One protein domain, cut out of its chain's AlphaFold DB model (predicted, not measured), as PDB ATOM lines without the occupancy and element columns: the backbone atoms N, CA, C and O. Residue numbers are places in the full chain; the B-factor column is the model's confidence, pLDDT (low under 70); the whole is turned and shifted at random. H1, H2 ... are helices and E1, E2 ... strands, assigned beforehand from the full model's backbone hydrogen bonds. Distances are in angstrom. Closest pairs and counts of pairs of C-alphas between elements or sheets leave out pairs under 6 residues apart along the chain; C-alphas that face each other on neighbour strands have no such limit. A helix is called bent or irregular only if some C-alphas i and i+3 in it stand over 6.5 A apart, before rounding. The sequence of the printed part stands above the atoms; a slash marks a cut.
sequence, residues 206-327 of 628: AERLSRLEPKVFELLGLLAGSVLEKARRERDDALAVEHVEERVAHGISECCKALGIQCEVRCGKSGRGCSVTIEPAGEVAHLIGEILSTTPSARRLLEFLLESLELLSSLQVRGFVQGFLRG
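What this domain is: This is residues 206 to 327 of the 628 residues of a protein of Fervidicoccus fontis (UniProt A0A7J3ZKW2). A four-stranded antiparallel sheet makes one end of this domain, with H3 and H4 covering one of its faces and the other face bare. Behind that cover H2 runs through the middle, with H3 on one side of it and H6 packed closely on it, while H5 and the short H1 lie at the end far from the sheet. The 122 printed residues hold six named helices and four named strands, in the order H1 H2 E1 E2 H3 E3 E4 H4 H5 H6; the sheet runs E1 E2 E4 E3, and the class is mixed, helices and strands. The whole is compact, with a radius of gyration of the C-alphas of 13.5 A, yet elongated, spanning 45 by 28 by 24 A.

Where its parts are: H1, residues 206 to 210, begins at C-alpha 206 (109.915, 150.082, 143.729). H2 holds residues 214 to 226 over 19.2 A. E1 is residues 231 to 233 and E2 residues 239 to 244. H3, residues 246 to 259, measures 20.0 A. E3, residues 262 to 267, measures 16.9 A, and E4, residues 274 to 279, 16.3 A. H4 is residues 283 to 294, 16.7 A. H5, residues 298 to 311, measures 19.8 A and is irregular: C-alphas 307 and 310 are 7.9 A apart. H6, residues 314 to 327, measures 19.7 A and ends at C-alpha 327 (102.263, 171.642, 149.661).

How they stand to each other: H1 touches H5, the closest C-alphas being those of Ser 210 and Leu 311, 6.0 A apart. H2, the hub, touches H6 at a shallow tilt of 31 degrees, the same way; their closest C-alphas, Gly 221 and Phe 324, are 3.9 A apart. H2 touches H3 at a shallow tilt of 25 degrees, opposite ways, closest at the C-alphas of Leu 219 and Cys 255, 5.9 A. The hairpin E1 and E2 has N 232 and O 240 within hydrogen-bond range at 2.8 A; E2 and E4 have N 241 and O 276 at 2.8 A; the hairpin E3 and E4 has N 264 and O 277 at 2.8 A. H3 and H4 lie on the same face, two layers, helices over one face of a sheet. H3 has a height over the sheet of 8.9 A and runs along the strands, at 14 degrees to E3 on the local plane. E2, H3 and E3 form a split strand-helix-strand unit, two strands running the same way with E4 between them, its crossover right-handed. Every O i to N i+4 pair is within hydrogen-bond range in H1, H3, H4 and H6; H2 has 8 of 9 and H5 8 of 10.

The domain as a whole: The C-alphas farthest apart, Lys 269 and Glu 310, are 45.3 A apart. The printed part has no cut and no long link. Its mean pLDDT is 80.1, with residues 226 to 232 and 269 to 272 among those under 70.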
ATOM      1  N   ALA A 206     109.947 149.117 144.838       64.19
ATOM      2  CA  ALA A 206     109.915 150.082 143.729       64.19
ATOM      3  C   ALA A 206     109.015 149.629 142.562       64.19
ATOM      4  O   ALA A 206     108.363 150.442 141.910       64.19
ATOM      5  N   GLU A 207     108.913 148.314 142.336       68.25
ATOM      6  CA  GLU A 207     107.992 147.755 141.346       68.25
ATOM      7  C   GLU A 207     106.526 147.961 141.759       68.25
ATOM      8  O   GLU A 207     105.711 148.353 140.921       68.25
ATOM      9  N   ARG A 208     106.195 147.774 143.048       70.75
ATOM     10  CA  ARG A 208     104.870 148.117 143.598       70.75
ATOM     11  C   ARG A 208     104.566 149.608 143.408       70.75
ATOM     12  O   ARG A 208     103.475 149.938 142.956       70.75
ATOM     13  N   LEU A 209     105.550 150.484 143.644       71.75
ATOM     14  CA  LEU A 209     105.423 151.938 143.463       71.75
ATOM     15  C   LEU A 209     105.096 152.330 142.013       71.75
ATOM     16  O   LEU A 209     104.219 153.154 141.773       71.75
ATOM     17  N   SER A 210     105.770 151.705 141.042       72.44
ATOM     18  CA  SER A 210     105.578 151.991 139.611       72.44
ATOM     19  C   SER A 210     104.158 151.705 139.103       72.44
ATOM     20  O   SER A 210     103.741 152.279 138.100       72.44
ATOM     21  N   ARG A 211     103.396 150.855 139.807       77.44
ATOM     22  CA  ARG A 211     102.013 150.483 139.467       77.44
ATOM     23  C   ARG A 211     100.963 151.446 140.029       77.44
ATOM     24  O   ARG A 211      99.800 151.329 139.657       77.44
ATOM     25  N   LEU A 212     101.348 152.365 140.914       80.38
ATOM     26  CA  LEU A 212     100.419 153.303 141.542       80.38
ATOM     27  C   LEU A 212     100.001 154.410 140.581       80.38
ATOM     28  O   LEU A 212     100.791 154.890 139.768       80.38
ATOM     29  N   GLU A 213      98.765 154.870 140.711       84.25
ATOM     30  CA  GLU A 213      98.260 155.957 139.883       84.25
ATOM     31  C   GLU A 213      98.963 157.291 140.209       84.25
ATOM     32  O   GLU A 213      99.333 157.531 141.364       84.25
ATOM     33  N   PRO A 214      99.109 158.213 139.237       86.25
ATOM     34  CA  PRO A 214      99.746 159.517 139.455       86.25
ATOM     35  C   PRO A 214      99.169 160.325 140.629       86.25
ATOM     36  O   PRO A 214      99.888 161.100 141.258       86.25
ATOM     37  N   LYS A 215      97.888 160.120 140.966       87.75
ATOM     38  CA  LYS A 215      97.222 160.781 142.097       87.75
ATOM     39  C   LYS A 215      97.839 160.410 143.454       87.75
ATOM     40  O   LYS A 215      97.880 161.252 144.346       87.75
ATOM     41  N   VAL A 216      98.386 159.199 143.602       88.56
ATOM     42  CA  VAL A 216      99.123 158.794 144.815       88.56
ATOM     43  C   VAL A 216     100.390 159.628 144.978       88.56
ATOM     44  O   VAL A 216     100.698 160.098 146.070       88.56
ATOM     45  N   PHE A 217     101.105 159.866 143.881       90.44
ATOM     46  CA  PHE A 217     102.311 160.684 143.882       90.44
ATOM     47  C   PHE A 217     102.004 162.148 144.199       90.44
ATOM     48  O   PHE A 217     102.759 162.768 144.938       90.44
ATOM     49  N   GLU A 218     100.878 162.682 143.720       90.88
ATOM     50  CA  GLU A 218     100.406 164.020 144.100       90.88
ATOM     51  C   GLU A 218     100.153 164.145 145.609       90.88
ATOM     52  O   GLU A 218     100.599 165.116 146.222       90.88
ATOM     53  N   LEU A 219      99.524 163.139 146.227       88.75
ATOM     54  CA  LEU A 219      99.347 163.085 147.681       88.75
ATOM     55  C   LEU A 219     100.696 163.023 148.414       88.75
ATOM     56  O   LEU A 219     100.923 163.801 149.337       88.75
ATOM     57  N   LEU A 220     101.617 162.153 147.983       88.56
ATOM     58  CA  LEU A 220     102.970 162.071 148.554       88.56
ATOM     59  C   LEU A 220     103.729 163.400 148.430       88.56
ATOM     60  O   LEU A 220     104.424 163.803 149.361       88.56
ATOM     61  N   GLY A 221     103.569 164.095 147.302       89.56
ATOM     62  CA  GLY A 221     104.115 165.427 147.078       89.56
ATOM     63  C   GLY A 221     103.552 166.439 148.073       89.56
ATOM     64  O   GLY A 221     104.323 167.088 148.773       89.56
ATOM     65  N   LEU A 222     102.221 166.532 148.188       87.62
ATOM     66  CA  LEU A 222     101.541 167.423 149.142       87.62
ATOM     67  C   LEU A 222     102.031 167.188 150.571       87.62
ATOM     68  O   LEU A 222     102.365 168.139 151.278       87.62
ATOM     69  N   LEU A 223     102.125 165.917 150.966       84.69
ATOM     70  CA  LEU A 223     102.608 165.521 152.281       84.69
ATOM     71  C   LEU A 223     104.067 165.954 152.500       84.69
ATOM     72  O   LEU A 223     104.412 166.497 153.550       84.69
ATOM     73  N   ALA A 224     104.928 165.775 151.499       85.25
ATOM     74  CA  ALA A 224     106.340 166.134 151.585       85.25
ATOM     75  C   ALA A 224     106.600 167.645 151.550       85.25
ATOM     76  O   ALA A 224     107.574 168.098 152.146       85.25
ATOM     77  N   GLY A 225     105.733 168.422 150.899       77.88
ATOM     78  CA  GLY A 225     105.886 169.871 150.774       77.88
ATOM     79  C   GLY A 225     105.665 170.647 152.075       77.88
ATOM     80  O   GLY A 225     106.292 171.680 152.264       77.88
ATOM     81  N   SER A 226     104.810 170.182 152.992       69.88
ATOM     82  CA  SER A 226     104.442 170.996 154.175       69.88
ATOM     83  C   SER A 226     104.256 170.266 155.492       69.88
ATOM     84  O   SER A 226     104.229 170.918 156.541       69.88
ATOM     85  N   VAL A 227     104.083 168.948 155.466       63.62
ATOM     86  CA  VAL A 227     103.436 168.246 156.580       63.62
ATOM     87  C   VAL A 227     104.180 167.003 157.061       63.62
ATOM     88  O   VAL A 227     103.991 166.625 158.212       63.62
ATOM     89  N   LEU A 228     105.096 166.431 156.271       66.38
ATOM     90  CA  LEU A 228     105.844 165.219 156.634       66.38
ATOM     91  C   LEU A 228     106.603 165.352 157.963       66.38
ATOM     92  O   LEU A 228     106.588 164.435 158.771       66.38
ATOM     93  N   GLU A 229     107.230 166.505 158.210       63.97
ATOM     94  CA  GLU A 229     107.995 166.757 159.444       63.97
ATOM     95  C   GLU A 229     107.098 167.022 160.666       63.97
ATOM     96  O   GLU A 229     107.551 166.936 161.804       63.97
ATOM     97  N   LYS A 230     105.818 167.343 160.434       66.62
ATOM     98  CA  LYS A 230     104.804 167.600 161.470       66.62
ATOM     99  C   LYS A 230     103.892 166.397 161.710       66.62
ATOM    100  O   LYS A 230     103.076 166.430 162.632       66.62
ATOM    101  N   ALA A 231     103.991 165.372 160.871       69.50
ATOM    102  CA  ALA A 231     103.111 164.223 160.906       69.50
ATOM    103  C   ALA A 231     103.455 163.307 162.085       69.50
ATOM    104  O   ALA A 231     104.621 163.009 162.354       69.50
ATOM    105  N   ARG A 232     102.427 162.840 162.791       69.50
ATOM    106  CA  ARG A 232     102.532 161.865 163.876       69.50
ATOM    107  C   ARG A 232     101.726 160.629 163.507       69.50
ATOM    108  O   ARG A 232     100.631 160.730 162.961       69.50
ATOM    109  N   ARG A 233     102.280 159.461 163.822       70.69
ATOM    110  CA  ARG A 233     101.563 158.191 163.701       70.69
ATOM    111  C   ARG A 233     100.671 158.027 164.929       70.69
ATOM    112  O   ARG A 233     101.166 158.083 166.056       70.69
ATOM    113  N   GLU A 234      99.381 157.853 164.700       70.44
ATOM    114  CA  GLU A 234      98.399 157.510 165.723       70.44
ATOM    115  C   GLU A 234      98.167 155.990 165.759       70.44
ATOM    116  O   GLU A 234      98.918 155.214 165.161       70.44
ATOM    117  N   ARG A 235      97.173 155.538 166.536       66.19
ATOM    118  CA  ARG A 235      96.799 154.117 166.580       66.19
ATOM    119  C   ARG A 235      96.336 153.652 165.196       66.19
ATOM    120  O   ARG A 235      95.829 154.448 164.412       66.19
ATOM    121  N   ASP A 236      96.543 152.368 164.915       64.50
ATOM    122  CA  ASP A 236      96.125 151.708 163.670       64.50
ATOM    123  C   ASP A 236      96.711 152.332 162.391       64.50
ATOM    124  O   ASP A 236      96.084 152.331 161.340       64.50
ATOM    125  N   ASP A 237      97.941 152.853 162.476       67.12
ATOM    126  CA  ASP A 237      98.707 153.431 161.361       67.12
ATOM    127  C   ASP A 237      98.142 154.731 160.766       67.12
ATOM    128  O   ASP A 237      98.637 155.205 159.738       67.12
ATOM    129  N   ALA A 238      97.162 155.348 161.431       73.38
ATOM    130  CA  ALA A 238      96.651 156.663 161.069       73.38
ATOM    131  C   ALA A 238      97.756 157.730 161.096       73.38
ATOM    132  O   ALA A 238      98.596 157.776 161.999       73.38
ATOM    133  N   LEU A 239      97.756 158.598 160.083       78.38
ATOM    134  CA  LEU A 239      98.665 159.731 159.977       78.38
ATOM    135  C   LEU A 239      97.915 160.999 160.370       78.38
ATOM    136  O   LEU A 239      97.082 161.488 159.608       78.38
ATOM    137  N   ALA A 240      98.230 161.548 161.537       79.56
ATOM    138  CA  ALA A 240      97.692 162.824 161.984       79.56
ATOM    139  C   ALA A 240      98.708 163.937 161.735       79.56
ATOM    140  O   ALA A 240      99.893 163.802 162.048       79.56
ATOM    141  N   VAL A 241      98.247 165.058 161.190       78.75
ATOM    142  CA  VAL A 241      99.075 166.241 160.991       78.75
ATOM    143  C   VAL A 241      98.376 167.489 161.491       78.75
ATOM    144  O   VAL A 241      97.252 167.787 161.100       78.75
ATOM    145  N   GLU A 242      99.060 168.239 162.347       80.00
ATOM    146  CA  GLU A 242      98.544 169.461 162.960       80.00
ATOM    147  C   GLU A 242      99.163 170.717 162.334       80.00
ATOM    148  O   GLU A 242     100.237 170.677 161.727       80.00
ATOM    149  N   HIS A 243      98.495 171.860 162.516       79.88
ATOM    150  CA  HIS A 243      98.952 173.172 162.043       79.88
ATOM    151  C   HIS A 243      99.232 173.217 160.529       79.88
ATOM    152  O   HIS A 243     100.251 173.755 160.077       79.88
ATOM    153  N   VAL A 244      98.314 172.633 159.758       81.44
ATOM    154  CA  VAL A 244      98.309 172.622 158.293       81.44
ATOM    155  C   VAL A 244      97.571 173.854 157.780       81.44
ATOM    156  O   VAL A 244      96.528 174.227 158.318       81.44
ATOM    157  N   GLU A 245      98.085 174.502 156.737       82.50
ATOM    158  CA  GLU A 245      97.339 175.570 156.071       82.50
ATOM    159  C   GLU A 245      96.052 175.031 155.446       82.50
ATOM    160  O   GLU A 245      96.025 173.938 154.880       82.50
ATOM    161  N   GLU A 246      94.983 175.821 155.500       85.19
ATOM    162  CA  GLU A 246      93.652 175.404 155.054       85.19
ATOM    163  C   GLU A 246      93.637 174.933 153.593       85.19
ATOM    164  O   GLU A 246      93.029 173.916 153.267       85.19
ATOM    165  N   ARG A 247      94.373 175.614 152.707       83.81
ATOM    166  CA  ARG A 247      94.485 175.231 151.291       83.81
ATOM    167  C   ARG A 247      95.149 173.864 151.103       83.81
ATOM    168  O   ARG A 247      94.710 173.073 150.269       83.81
ATOM    169  N   VAL A 248      96.201 173.589 151.869       85.44
ATOM    170  CA  VAL A 248      96.927 172.313 151.832       85.44
ATOM    171  C   VAL A 248      96.051 171.200 152.403       85.44
ATOM    172  O   VAL A 248      95.949 170.137 151.796       85.44
ATOM    173  N   ALA A 249      95.364 171.457 153.519       87.25
ATOM    174  CA  ALA A 249      94.460 170.501 154.153       87.25
ATOM    175  C   ALA A 249      93.326 170.064 153.211       87.25
ATOM    176  O   ALA A 249      93.061 168.868 153.069       87.25
ATOM    177  N   HIS A 250      92.718 171.012 152.492       87.69
ATOM    178  CA  HIS A 250      91.732 170.698 151.458       87.69
ATOM    179  C   HIS A 250      92.342 169.900 150.298       87.69
ATOM    180  O   HIS A 250      91.748 168.915 149.872       87.69
ATOM    181  N   GLY A 251      93.549 170.244 149.834       88.00
ATOM    182  CA  GLY A 251      94.236 169.482 148.783       88.00
ATOM    183  C   GLY A 251      94.537 168.027 149.171       88.00
ATOM    184  O   GLY A 251      94.397 167.126 148.342       88.00
ATOM    185  N   ILE A 252      94.899 167.781 150.435       88.62
ATOM    186  CA  ILE A 252      95.073 166.426 150.978       88.62
ATOM    187  C   ILE A 252      93.734 165.680 150.974       88.62
ATOM    188  O   ILE A 252      93.670 164.555 150.478       88.62
ATOM    189  N   SER A 253      92.663 166.315 151.458       89.31
ATOM    190  CA  SER A 253      91.311 165.741 151.478       89.31
ATOM    191  C   SER A 253      90.805 165.387 150.073       89.31
ATOM    192  O   SER A 253      90.280 164.294 149.862       89.31
ATOM    193  N   GLU A 254      91.034 166.255 149.081       89.56
ATOM    194  CA  GLU A 254      90.704 166.003 147.673       89.56
ATOM    195  C   GLU A 254      91.426 164.770 147.119       89.56
ATOM    196  O   GLU A 254      90.802 163.921 146.476       89.56
ATOM    197  N   CYS A 255      92.732 164.651 147.378       89.06
ATOM    198  CA  CYS A 255      93.508 163.498 146.928       89.06
ATOM    199  C   CYS A 255      93.059 162.213 147.629       89.06
ATOM    200  O   CYS A 255      92.871 161.200 146.961       89.06
ATOM    201  N   CYS A 256      92.822 162.258 148.943       88.62
ATOM    202  CA  CYS A 256      92.326 161.109 149.698       88.62
ATOM    203  C   CYS A 256      90.957 160.653 149.178       88.62
ATOM    204  O   CYS A 256      90.776 159.473 148.898       88.62
ATOM    205  N   LYS A 257      90.031 161.587 148.925       88.69
ATOM    206  CA  LYS A 257      88.717 161.286 148.339       88.69
ATOM    207  C   LYS A 257      88.832 160.634 146.960       88.69
ATOM    208  O   LYS A 257      88.115 159.675 146.689       88.69
ATOM    209  N   ALA A 258      89.727 161.127 146.102       86.38
ATOM    210  CA  ALA A 258      89.968 160.545 144.780       86.38
ATOM    211  C   ALA A 258      90.567 159.129 144.851       86.38
ATOM    212  O   ALA A 258      90.311 158.317 143.971       86.38
ATOM    213  N   LEU A 259      91.337 158.840 145.904       85.81
ATOM    214  CA  LEU A 259      91.974 157.545 146.149       85.81
ATOM    215  C   LEU A 259      91.116 156.593 147.003       85.81
ATOM    216  O   LEU A 259      91.544 155.473 147.270       85.81
ATOM    217  N   GLY A 260      89.934 157.024 147.460       84.06
ATOM    218  CA  GLY A 260      89.089 156.246 148.371       84.06
ATOM    219  C   GLY A 260      89.661 156.086 149.787       84.06
ATOM    220  O   GLY A 260      89.266 155.169 150.499       84.06
ATOM    221  N   ILE A 261      90.585 156.958 150.197       86.00
ATOM    222  CA  ILE A 261      91.219 156.955 151.520       86.00
ATOM    223  C   ILE A 261      90.383 157.812 152.476       86.00
ATOM    224  O   ILE A 261      90.011 158.944 152.147       86.00
ATOM    225  N   GLN A 262      90.101 157.290 153.669       85.88
ATOM    226  CA  GLN A 262      89.407 158.040 154.712       85.88
ATOM    227  C   GLN A 262      90.303 159.170 155.232       85.88
ATOM    228  O   GLN A 262      91.456 158.960 155.607       85.88
ATOM    229  N   CYS A 263      89.774 160.392 155.210       88.25
ATOM    230  CA  CYS A 263      90.489 161.590 155.628       88.25
ATOM    231  C   CYS A 263      89.541 162.530 156.369       88.25
ATOM    232  O   CYS A 263      88.521 162.948 155.818       88.25
ATOM    233  N   GLU A 264      89.905 162.908 157.590       88.31
ATOM    234  CA  GLU A 264      89.195 163.902 158.390       88.31
ATOM    235  C   GLU A 264      89.989 165.213 158.415       88.31
ATOM    236  O   GLU A 264      91.197 165.214 158.644       88.31
ATOM    237  N   VAL A 265      89.319 166.343 158.180       88.50
ATOM    238  CA  VAL A 265      89.916 167.682 158.285       88.50
ATOM    239  C   VAL A 265      89.142 168.484 159.323       88.50
ATOM    240  O   VAL A 265      87.929 168.647 159.203       88.50
ATOM    241  N   ARG A 266      89.839 169.022 160.327       87.75
ATOM    242  CA  ARG A 266      89.259 169.929 161.330       87.75
ATOM    243  C   ARG A 266      90.008 171.252 161.310       87.75
ATOM    244  O   ARG A 266      91.206 171.288 161.566       87.75
ATOM    245  N   CYS A 267      89.317 172.352 161.040       83.62
ATOM    246  CA  CYS A 267      89.928 173.680 161.032       83.62
ATOM    247  C   CYS A 267      89.572 174.460 162.305       83.62
ATOM    248  O   CYS A 267      88.410 174.525 162.713       83.62
ATOM    249  N   GLY A 268      90.585 175.030 162.965       70.62
ATOM    250  CA  GLY A 268      90.394 175.866 164.151       70.62
ATOM    251  C   GLY A 268      89.850 177.262 163.816       70.62
ATOM    252  O   GLY A 268      89.879 177.701 162.670       70.62
ATOM    253  N   LYS A 269      89.392 178.012 164.832       65.25
ATOM    254  CA  LYS A 269      89.035 179.440 164.671       65.25
ATOM    255  C   LYS A 269      90.259 180.253 164.210       65.25
ATOM    256  O   LYS A 269      91.379 179.934 164.615       65.25
ATOM    257  N   SER A 270      90.012 181.288 163.396       53.72
ATOM    258  CA  SER A 270      90.984 182.105 162.639       53.72
ATOM    259  C   SER A 270      92.404 182.136 163.230       53.72
ATOM    260  O   SER A 270      92.616 182.682 164.314       53.72
ATOM    261  N   GLY A 271      93.368 181.568 162.500       56.69
ATOM    262  CA  GLY A 271      94.803 181.636 162.811       56.69
ATOM    263  C   GLY A 271      95.426 180.388 163.451       56.69
ATOM    264  O   GLY A 271      96.641 180.349 163.595       56.69
ATOM    265  N   ARG A 272      94.648 179.352 163.815       60.75
ATOM    266  CA  ARG A 272      95.186 178.116 164.439       60.75
ATOM    267  C   ARG A 272      95.581 176.986 163.470       60.75
ATOM    268  O   ARG A 272      96.134 175.982 163.921       60.75
ATOM    269  N   GLY A 273      95.353 177.160 162.167       76.75
ATOM    270  CA  GLY A 273      95.551 176.115 161.154       76.75
ATOM    271  C   GLY A 273      94.503 174.997 161.237       76.75
ATOM    272  O   GLY A 273      93.597 175.032 162.075       76.75
ATOM    273  N   CYS A 274      94.620 174.014 160.350       85.50
ATOM    274  CA  CYS A 274      93.795 172.811 160.323       85.50
ATOM    275  C   CYS A 274      94.593 171.594 160.811       85.50
ATOM    276  O   CYS A 274      95.817 171.543 160.675       85.50
ATOM    277  N   SER A 275      93.897 170.615 161.379       85.50
ATOM    278  CA  SER A 275      94.404 169.266 161.606       85.50
ATOM    279  C   SER A 275      93.826 168.328 160.552       85.50
ATOM    280  O   SER A 275      92.634 168.405 160.243       85.50
ATOM    281  N   VAL A 276      94.662 167.449 160.011       86.94
ATOM    282  CA  VAL A 276      94.290 166.450 159.008       86.94
ATOM    283  C   VAL A 276      94.646 165.072 159.542       86.94
ATOM    284  O   VAL A 276      95.799 164.847 159.897       86.94
ATOM    285  N   THR A 277      93.684 164.157 159.565       86.19
ATOM    286  CA  THR A 277      93.902 162.752 159.930       86.19
ATOM    287  C   THR A 277      93.609 161.885 158.718       86.19
ATOM    288  O   THR A 277      92.511 161.949 158.171       86.19
ATOM    289  N   ILE A 278      94.594 161.104 158.280       84.44
ATOM    290  CA  ILE A 278      94.480 160.155 157.169       84.44
ATOM    291  C   ILE A 278      94.475 158.749 157.763       84.44
ATOM    292  O   ILE A 278      95.455 158.337 158.384       84.44
ATOM    293  N   GLU A 279      93.386 158.015 157.568       78.50
ATOM    294  CA  GLU A 279      93.240 156.651 158.074       78.50
ATOM    295  C   GLU A 279      93.668 155.637 157.001       78.50
ATOM    296  O   GLU A 279      93.225 155.720 155.847       78.50
ATOM    297  N   PRO A 280      94.529 154.662 157.338       65.25
ATOM    298  CA  PRO A 280      94.992 153.664 156.395       65.25
ATOM    299  C   PRO A 280      93.934 152.578 156.204       65.25
ATOM    300  O   PRO A 280      93.984 151.513 156.809       65.25
ATOM    301  N   ALA A 281      92.973 152.837 155.325       67.31
ATOM    302  CA  ALA A 281      92.050 151.817 154.845       67.31
ATOM    303  C   ALA A 281      92.414 151.417 153.405       67.31
ATOM    304  O   ALA A 281      92.386 152.240 152.491       67.31
ATOM    305  N   GLY A 282      92.747 150.139 153.194       69.38
ATOM    306  CA  GLY A 282      93.031 149.569 151.871       69.38
ATOM    307  C   GLY A 282      94.510 149.564 151.458       69.38
ATOM    308  O   GLY A 282      95.378 150.155 152.100       69.38
ATOM    309  N   GLU A 283      94.811 148.861 150.362       70.25
ATOM    310  CA  GLU A 283      96.183 148.558 149.910       70.25
ATOM    311  C   GLU A 283      97.023 149.817 149.624       70.25
ATOM    312  O   GLU A 283      98.188 149.897 150.016       70.25
ATOM    313  N   VAL A 284      96.419 150.834 148.999       71.88
ATOM    314  CA  VAL A 284      97.087 152.108 148.679       71.88
ATOM    315  C   VAL A 284      97.494 152.851 149.951       71.88
ATOM    316  O   VAL A 284      98.599 153.383 150.031       71.88
ATOM    317  N   ALA A 285      96.624 152.865 150.959       70.12
ATOM    318  CA  ALA A 285      96.870 153.595 152.191       70.12
ATOM    319  C   ALA A 285      97.939 152.907 153.060       70.12
ATOM    320  O   ALA A 285      98.811 153.585 153.602       70.12
ATOM    321  N   HIS A 286      97.961 151.567 153.094       71.75
ATOM    322  CA  HIS A 286      99.058 150.809 153.707       71.75
ATOM    323  C   HIS A 286     100.403 151.093 153.041       71.75
ATOM    324  O   HIS A 286     101.401 151.283 153.733       71.75
ATOM    325  N   LEU A 287     100.441 151.163 151.707       72.94
ATOM    326  CA  LEU A 287     101.676 151.448 150.984       72.94
ATOM    327  C   LEU A 287     102.168 152.878 151.236       72.94
ATOM    328  O   LEU A 287     103.362 153.081 151.433       72.94
ATOM    329  N   ILE A 288     101.265 153.861 151.288       74.00
ATOM    330  CA  ILE A 288     101.605 155.230 151.699       74.00
ATOM    331  C   ILE A 288     102.165 155.225 153.126       74.00
ATOM    332  O   ILE A 288     103.212 155.822 153.358       74.00
ATOM    333  N   GLY A 289     101.544 154.503 154.062       72.25
ATOM    334  CA  GLY A 289     102.068 154.332 155.420       72.25
ATOM    335  C   GLY A 289     103.469 153.705 155.453       72.25
ATOM    336  O   GLY A 289     104.355 154.208 156.145       72.25
ATOM    337  N   GLU A 290     103.712 152.658 154.655       73.62
ATOM    338  CA  GLU A 290     105.020 152.001 154.502       73.62
ATOM    339  C   GLU A 290     106.072 152.996 153.969       73.62
ATOM    340  O   GLU A 290     107.146 153.138 154.563       73.62
ATOM    341  N   ILE A 291     105.742 153.764 152.920       73.75
ATOM    342  CA  ILE A 291     106.603 154.824 152.364       73.75
ATOM    343  C   ILE A 291     106.925 155.857 153.443       73.75
ATOM    344  O   ILE A 291     108.088 156.068 153.764       73.75
ATOM    345  N   LEU A 292     105.913 156.456 154.069       71.81
ATOM    346  CA  LEU A 292     106.100 157.518 155.058       71.81
ATOM    347  C   LEU A 292     106.898 157.050 156.282       71.81
ATOM    348  O   LEU A 292     107.705 157.806 156.819       71.81
ATOM    349  N   SER A 293     106.725 155.791 156.696       70.75
ATOM    350  CA  SER A 293     107.477 155.211 157.812       70.75
ATOM    351  C   SER A 293     108.963 154.997 157.495       70.75
ATOM    352  O   SER A 293     109.815 155.151 158.371       70.75
ATOM    353  N   THR A 294     109.290 154.674 156.242       69.31
ATOM    354  CA  THR A 294     110.669 154.438 155.784       69.31
ATOM    355  C   THR A 294     111.357 155.733 155.338       69.31
ATOM    356  O   THR A 294     112.577 155.884 155.490       69.31
ATOM    357  N   THR A 295     110.575 156.714 154.882       71.19
ATOM    358  CA  THR A 295     111.007 158.054 154.474       71.19
ATOM    359  C   THR A 295     110.386 159.131 155.377       71.19
ATOM    360  O   THR A 295     109.524 159.887 154.930       71.19
ATOM    361  N   PRO A 296     110.837 159.268 156.638       67.88
ATOM    362  CA  PRO A 296     110.248 160.197 157.612       67.88
ATOM    363  C   PRO A 296     110.522 161.682 157.315       67.88
ATOM    364  O   PRO A 296     110.157 162.547 158.103       67.88
ATOM    365  N   SER A 297     111.208 162.002 156.216       81.31
ATOM    366  CA  SER A 297     111.491 163.378 155.809       81.31
ATOM    367  C   SER A 297     111.320 163.560 154.305       81.31
ATOM    368  O   SER A 297     111.539 162.632 153.519       81.31
ATOM    369  N   ALA A 298     110.984 164.787 153.900       81.38
ATOM    370  CA  ALA A 298     110.848 165.165 152.494       81.38
ATOM    371  C   ALA A 298     112.116 164.840 151.689       81.38
ATOM    372  O   ALA A 298     112.046 164.349 150.564       81.38
ATOM    373  N   ARG A 299     113.286 165.043 152.307       85.94
ATOM    374  CA  ARG A 299     114.591 164.695 151.740       85.94
ATOM    375  C   ARG A 299     114.698 163.208 151.394       85.94
ATOM    376  O   ARG A 299     115.033 162.889 150.260       85.94
ATOM    377  N   ARG A 300     114.403 162.307 152.340       84.69
ATOM    378  CA  ARG A 300     114.504 160.856 152.105       84.69
ATOM    379  C   ARG A 300     113.534 160.379 151.032       84.69
ATOM    380  O   ARG A 300     113.878 159.503 150.247       84.69
ATOM    381  N   LEU A 301     112.337 160.965 150.981       86.56
ATOM    382  CA  LEU A 301     111.364 160.640 149.943       86.56
ATOM    383  C   LEU A 301     111.865 161.062 148.555       86.56
ATOM    384  O   LEU A 301     111.755 160.294 147.605       86.56
ATOM    385  N   LEU A 302     112.466 162.250 148.439       89.31
ATOM    386  CA  LEU A 302     113.084 162.712 147.196       89.31
ATOM    387  C   LEU A 302     114.286 161.852 146.773       89.31
ATOM    388  O   LEU A 302     114.412 161.548 145.591       89.31
ATOM    389  N   GLU A 303     115.144 161.442 147.715       88.81
ATOM    390  CA  GLU A 303     116.257 160.508 147.462       88.81
ATOM    391  C   GLU A 303     115.727 159.170 146.914       88.81
ATOM    392  O   GLU A 303     116.173 158.704 145.867       88.81
ATOM    393  N   PHE A 304     114.698 158.606 147.553       86.69
ATOM    394  CA  PHE A 304     114.055 157.369 147.108       86.69
ATOM    395  C   PHE A 304     113.423 157.487 145.707       86.69
ATOM    396  O   PHE A 304     113.558 156.581 144.875       86.69
ATOM    397  N   LEU A 305     112.757 158.610 145.415       88.06
ATOM    398  CA  LEU A 305     112.193 158.883 144.090       88.06
ATOM    399  C   LEU A 305     113.282 159.043 143.030       88.06
ATOM    400  O   LEU A 305     113.126 158.515 141.930       88.06
ATOM    401  N   LEU A 306     114.383 159.726 143.360       89.94
ATOM    402  CA  LEU A 306     115.527 159.907 142.470       89.94
ATOM    403  C   LEU A 306     116.131 158.557 142.060       89.94
ATOM    404  O   LEU A 306     116.324 158.293 140.871       89.94
ATOM    405  N   GLU A 307     116.352 157.670 143.031       86.88
ATOM    406  CA  GLU A 307     116.867 156.319 142.787       86.88
ATOM    407  C   GLU A 307     115.912 155.462 141.943       86.88
ATOM    408  O   GLU A 307     116.360 154.587 141.193       86.88
ATOM    409  N   SER A 308     114.610 155.737 142.038       86.50
ATOM    410  CA  SER A 308     113.545 155.005 141.350       86.50
ATOM    411  C   SER A 308     113.122 155.628 140.013       86.50
ATOM    412  O   SER A 308     112.275 155.046 139.339       86.50
ATOM    413  N   LEU A 309     113.695 156.767 139.592       85.31
ATOM    414  CA  LEU A 309     113.225 157.558 138.436       85.31
ATOM    415  C   LEU A 309     113.033 156.765 137.141       85.31
ATOM    416  O   LEU A 309     112.106 157.042 136.383       85.31
ATOM    417  N   GLU A 310     113.905 155.795 136.872       82.38
ATOM    418  CA  GLU A 310     113.849 154.970 135.660       82.38
ATOM    419  C   GLU A 310     112.596 154.076 135.616       82.38
ATOM    420  O   GLU A 310     112.105 153.756 134.536       82.38
ATOM    421  N   LEU A 311     112.034 153.728 136.780       81.88
ATOM    422  CA  LEU A 311     110.823 152.911 136.918       81.88
ATOM    423  C   LEU A 311     109.531 153.742 136.937       81.88
ATOM    424  O   LEU A 311     108.447 153.183 136.774       81.88
ATOM    425  N   LEU A 312     109.624 155.052 137.171       84.69
ATOM    426  CA  LEU A 312     108.465 155.936 137.292       84.69
ATOM    427  C   LEU A 312     108.127 156.571 135.951       84.69
ATOM    428  O   LEU A 312     108.998 157.075 135.246       84.69
ATOM    429  N   SER A 313     106.843 156.601 135.614       84.56
ATOM    430  CA  SER A 313     106.346 157.349 134.462       84.56
ATOM    431  C   SER A 313     106.483 158.857 134.675       84.56
ATOM    432  O   SER A 313     106.355 159.367 135.792       84.56
ATOM    433  N   SER A 314     106.656 159.593 133.580       83.50
ATOM    434  CA  SER A 314     106.690 161.061 133.586       83.50
ATOM    435  C   SER A 314     105.475 161.693 134.295       83.50
ATOM    436  O   SER A 314     105.616 162.708 134.975       83.50
ATOM    437  N   LEU A 315     104.290 161.068 134.210       84.81
ATOM    438  CA  LEU A 315     103.067 161.528 134.886       84.81
ATOM    439  C   LEU A 315     103.117 161.350 136.407       84.81
ATOM    440  O   LEU A 315     102.692 162.248 137.129       84.81
ATOM    441  N   GLN A 316     103.649 160.229 136.903       89.12
ATOM    442  CA  GLN A 316     103.832 160.011 138.343       89.12
ATOM    443  C   GLN A 316     104.814 161.033 138.921       89.12
ATOM    444  O   GLN A 316     104.525 161.676 139.928       89.12
ATOM    445  N   VAL A 317     105.943 161.250 138.237       89.62
ATOM    446  CA  VAL A 317     106.943 162.243 138.653       89.62
ATOM    447  C   VAL A 317     106.358 163.661 138.612       89.62
ATOM    448  O   VAL A 317     106.555 164.434 139.549       89.62
ATOM    449  N   ARG A 318     105.585 164.009 137.572       87.56
ATOM    450  CA  ARG A 318     104.892 165.307 137.487       87.56
ATOM    451  C   ARG A 318     103.868 165.490 138.603       87.56
ATOM    452  O   ARG A 318     103.868 166.550 139.225       87.56
ATOM    453  N   GLY A 319     103.054 164.470 138.882       89.06
ATOM    454  CA  GLY A 319     102.089 164.476 139.981       89.06
ATOM    455  C   GLY A 319     102.771 164.759 141.318       89.06
ATOM    456  O   GLY A 319     102.358 165.671 142.030       89.06
ATOM    457  N   PHE A 320     103.883 164.069 141.601       91.94
ATOM    458  CA  PHE A 320     104.686 164.324 142.798       91.94
ATOM    459  C   PHE A 320     105.174 165.770 142.883       91.94
ATOM    460  O   PHE A 320     104.946 166.439 143.889       91.94
ATOM    461  N   VAL A 321     105.823 166.272 141.831       89.62
ATOM    462  CA  VAL A 321     106.391 167.628 141.832       89.62
ATOM    463  C   VAL A 321     105.299 168.687 142.011       89.62
ATOM    464  O   VAL A 321     105.474 169.610 142.802       89.62
ATOM    465  N   GLN A 322     104.160 168.554 141.329       87.56
ATOM    466  CA  GLN A 322     103.035 169.485 141.472       87.56
ATOM    467  C   GLN A 322     102.427 169.433 142.877       87.56
ATOM    468  O   GLN A 322     102.179 170.483 143.470       87.56
ATOM    469  N   GLY A 323     102.245 168.234 143.435       89.44
ATOM    470  CA  GLY A 323     101.810 168.061 144.819       89.44
ATOM    471  C   GLY A 323     102.767 168.731 145.805       89.44
ATOM    472  O   GLY A 323     102.328 169.459 146.689       89.44
ATOM    473  N   PHE A 324     104.076 168.563 145.605       89.56
ATOM    474  CA  PHE A 324     105.111 169.169 146.445       89.56
ATOM    475  C   PHE A 324     105.048 170.698 146.443       89.56
ATOM    476  O   PHE A 324     105.069 171.320 147.504       89.56
ATOM    477  N   LEU A 325     104.904 171.309 145.264       85.75
ATOM    478  CA  LEU A 325     104.769 172.762 145.128       85.75
ATOM    479  C   LEU A 325     103.476 173.280 145.772       85.75
ATOM    480  O   LEU A 325     103.525 174.249 146.530       85.75
ATOM    481  N   ARG A 326     102.346 172.584 145.564       85.38
ATOM    482  CA  ARG A 326     101.073 172.888 146.242       85.38
ATOM    483  C   ARG A 326     101.209 172.804 147.757       85.38
ATOM    484  O   ARG A 326     100.636 173.630 148.463       85.38
ATOM    485  N   GLY A 327     101.965 171.820 148.245       82.81
ATOM    486  CA  GLY A 327     102.263 171.642 149.661       82.81
ATOM    487  C   GLY A 327     102.970 172.860 150.248       82.81
ATOM    488  O   GLY A 327     102.629 173.263 151.350       82.81
TER     489      GLY A 327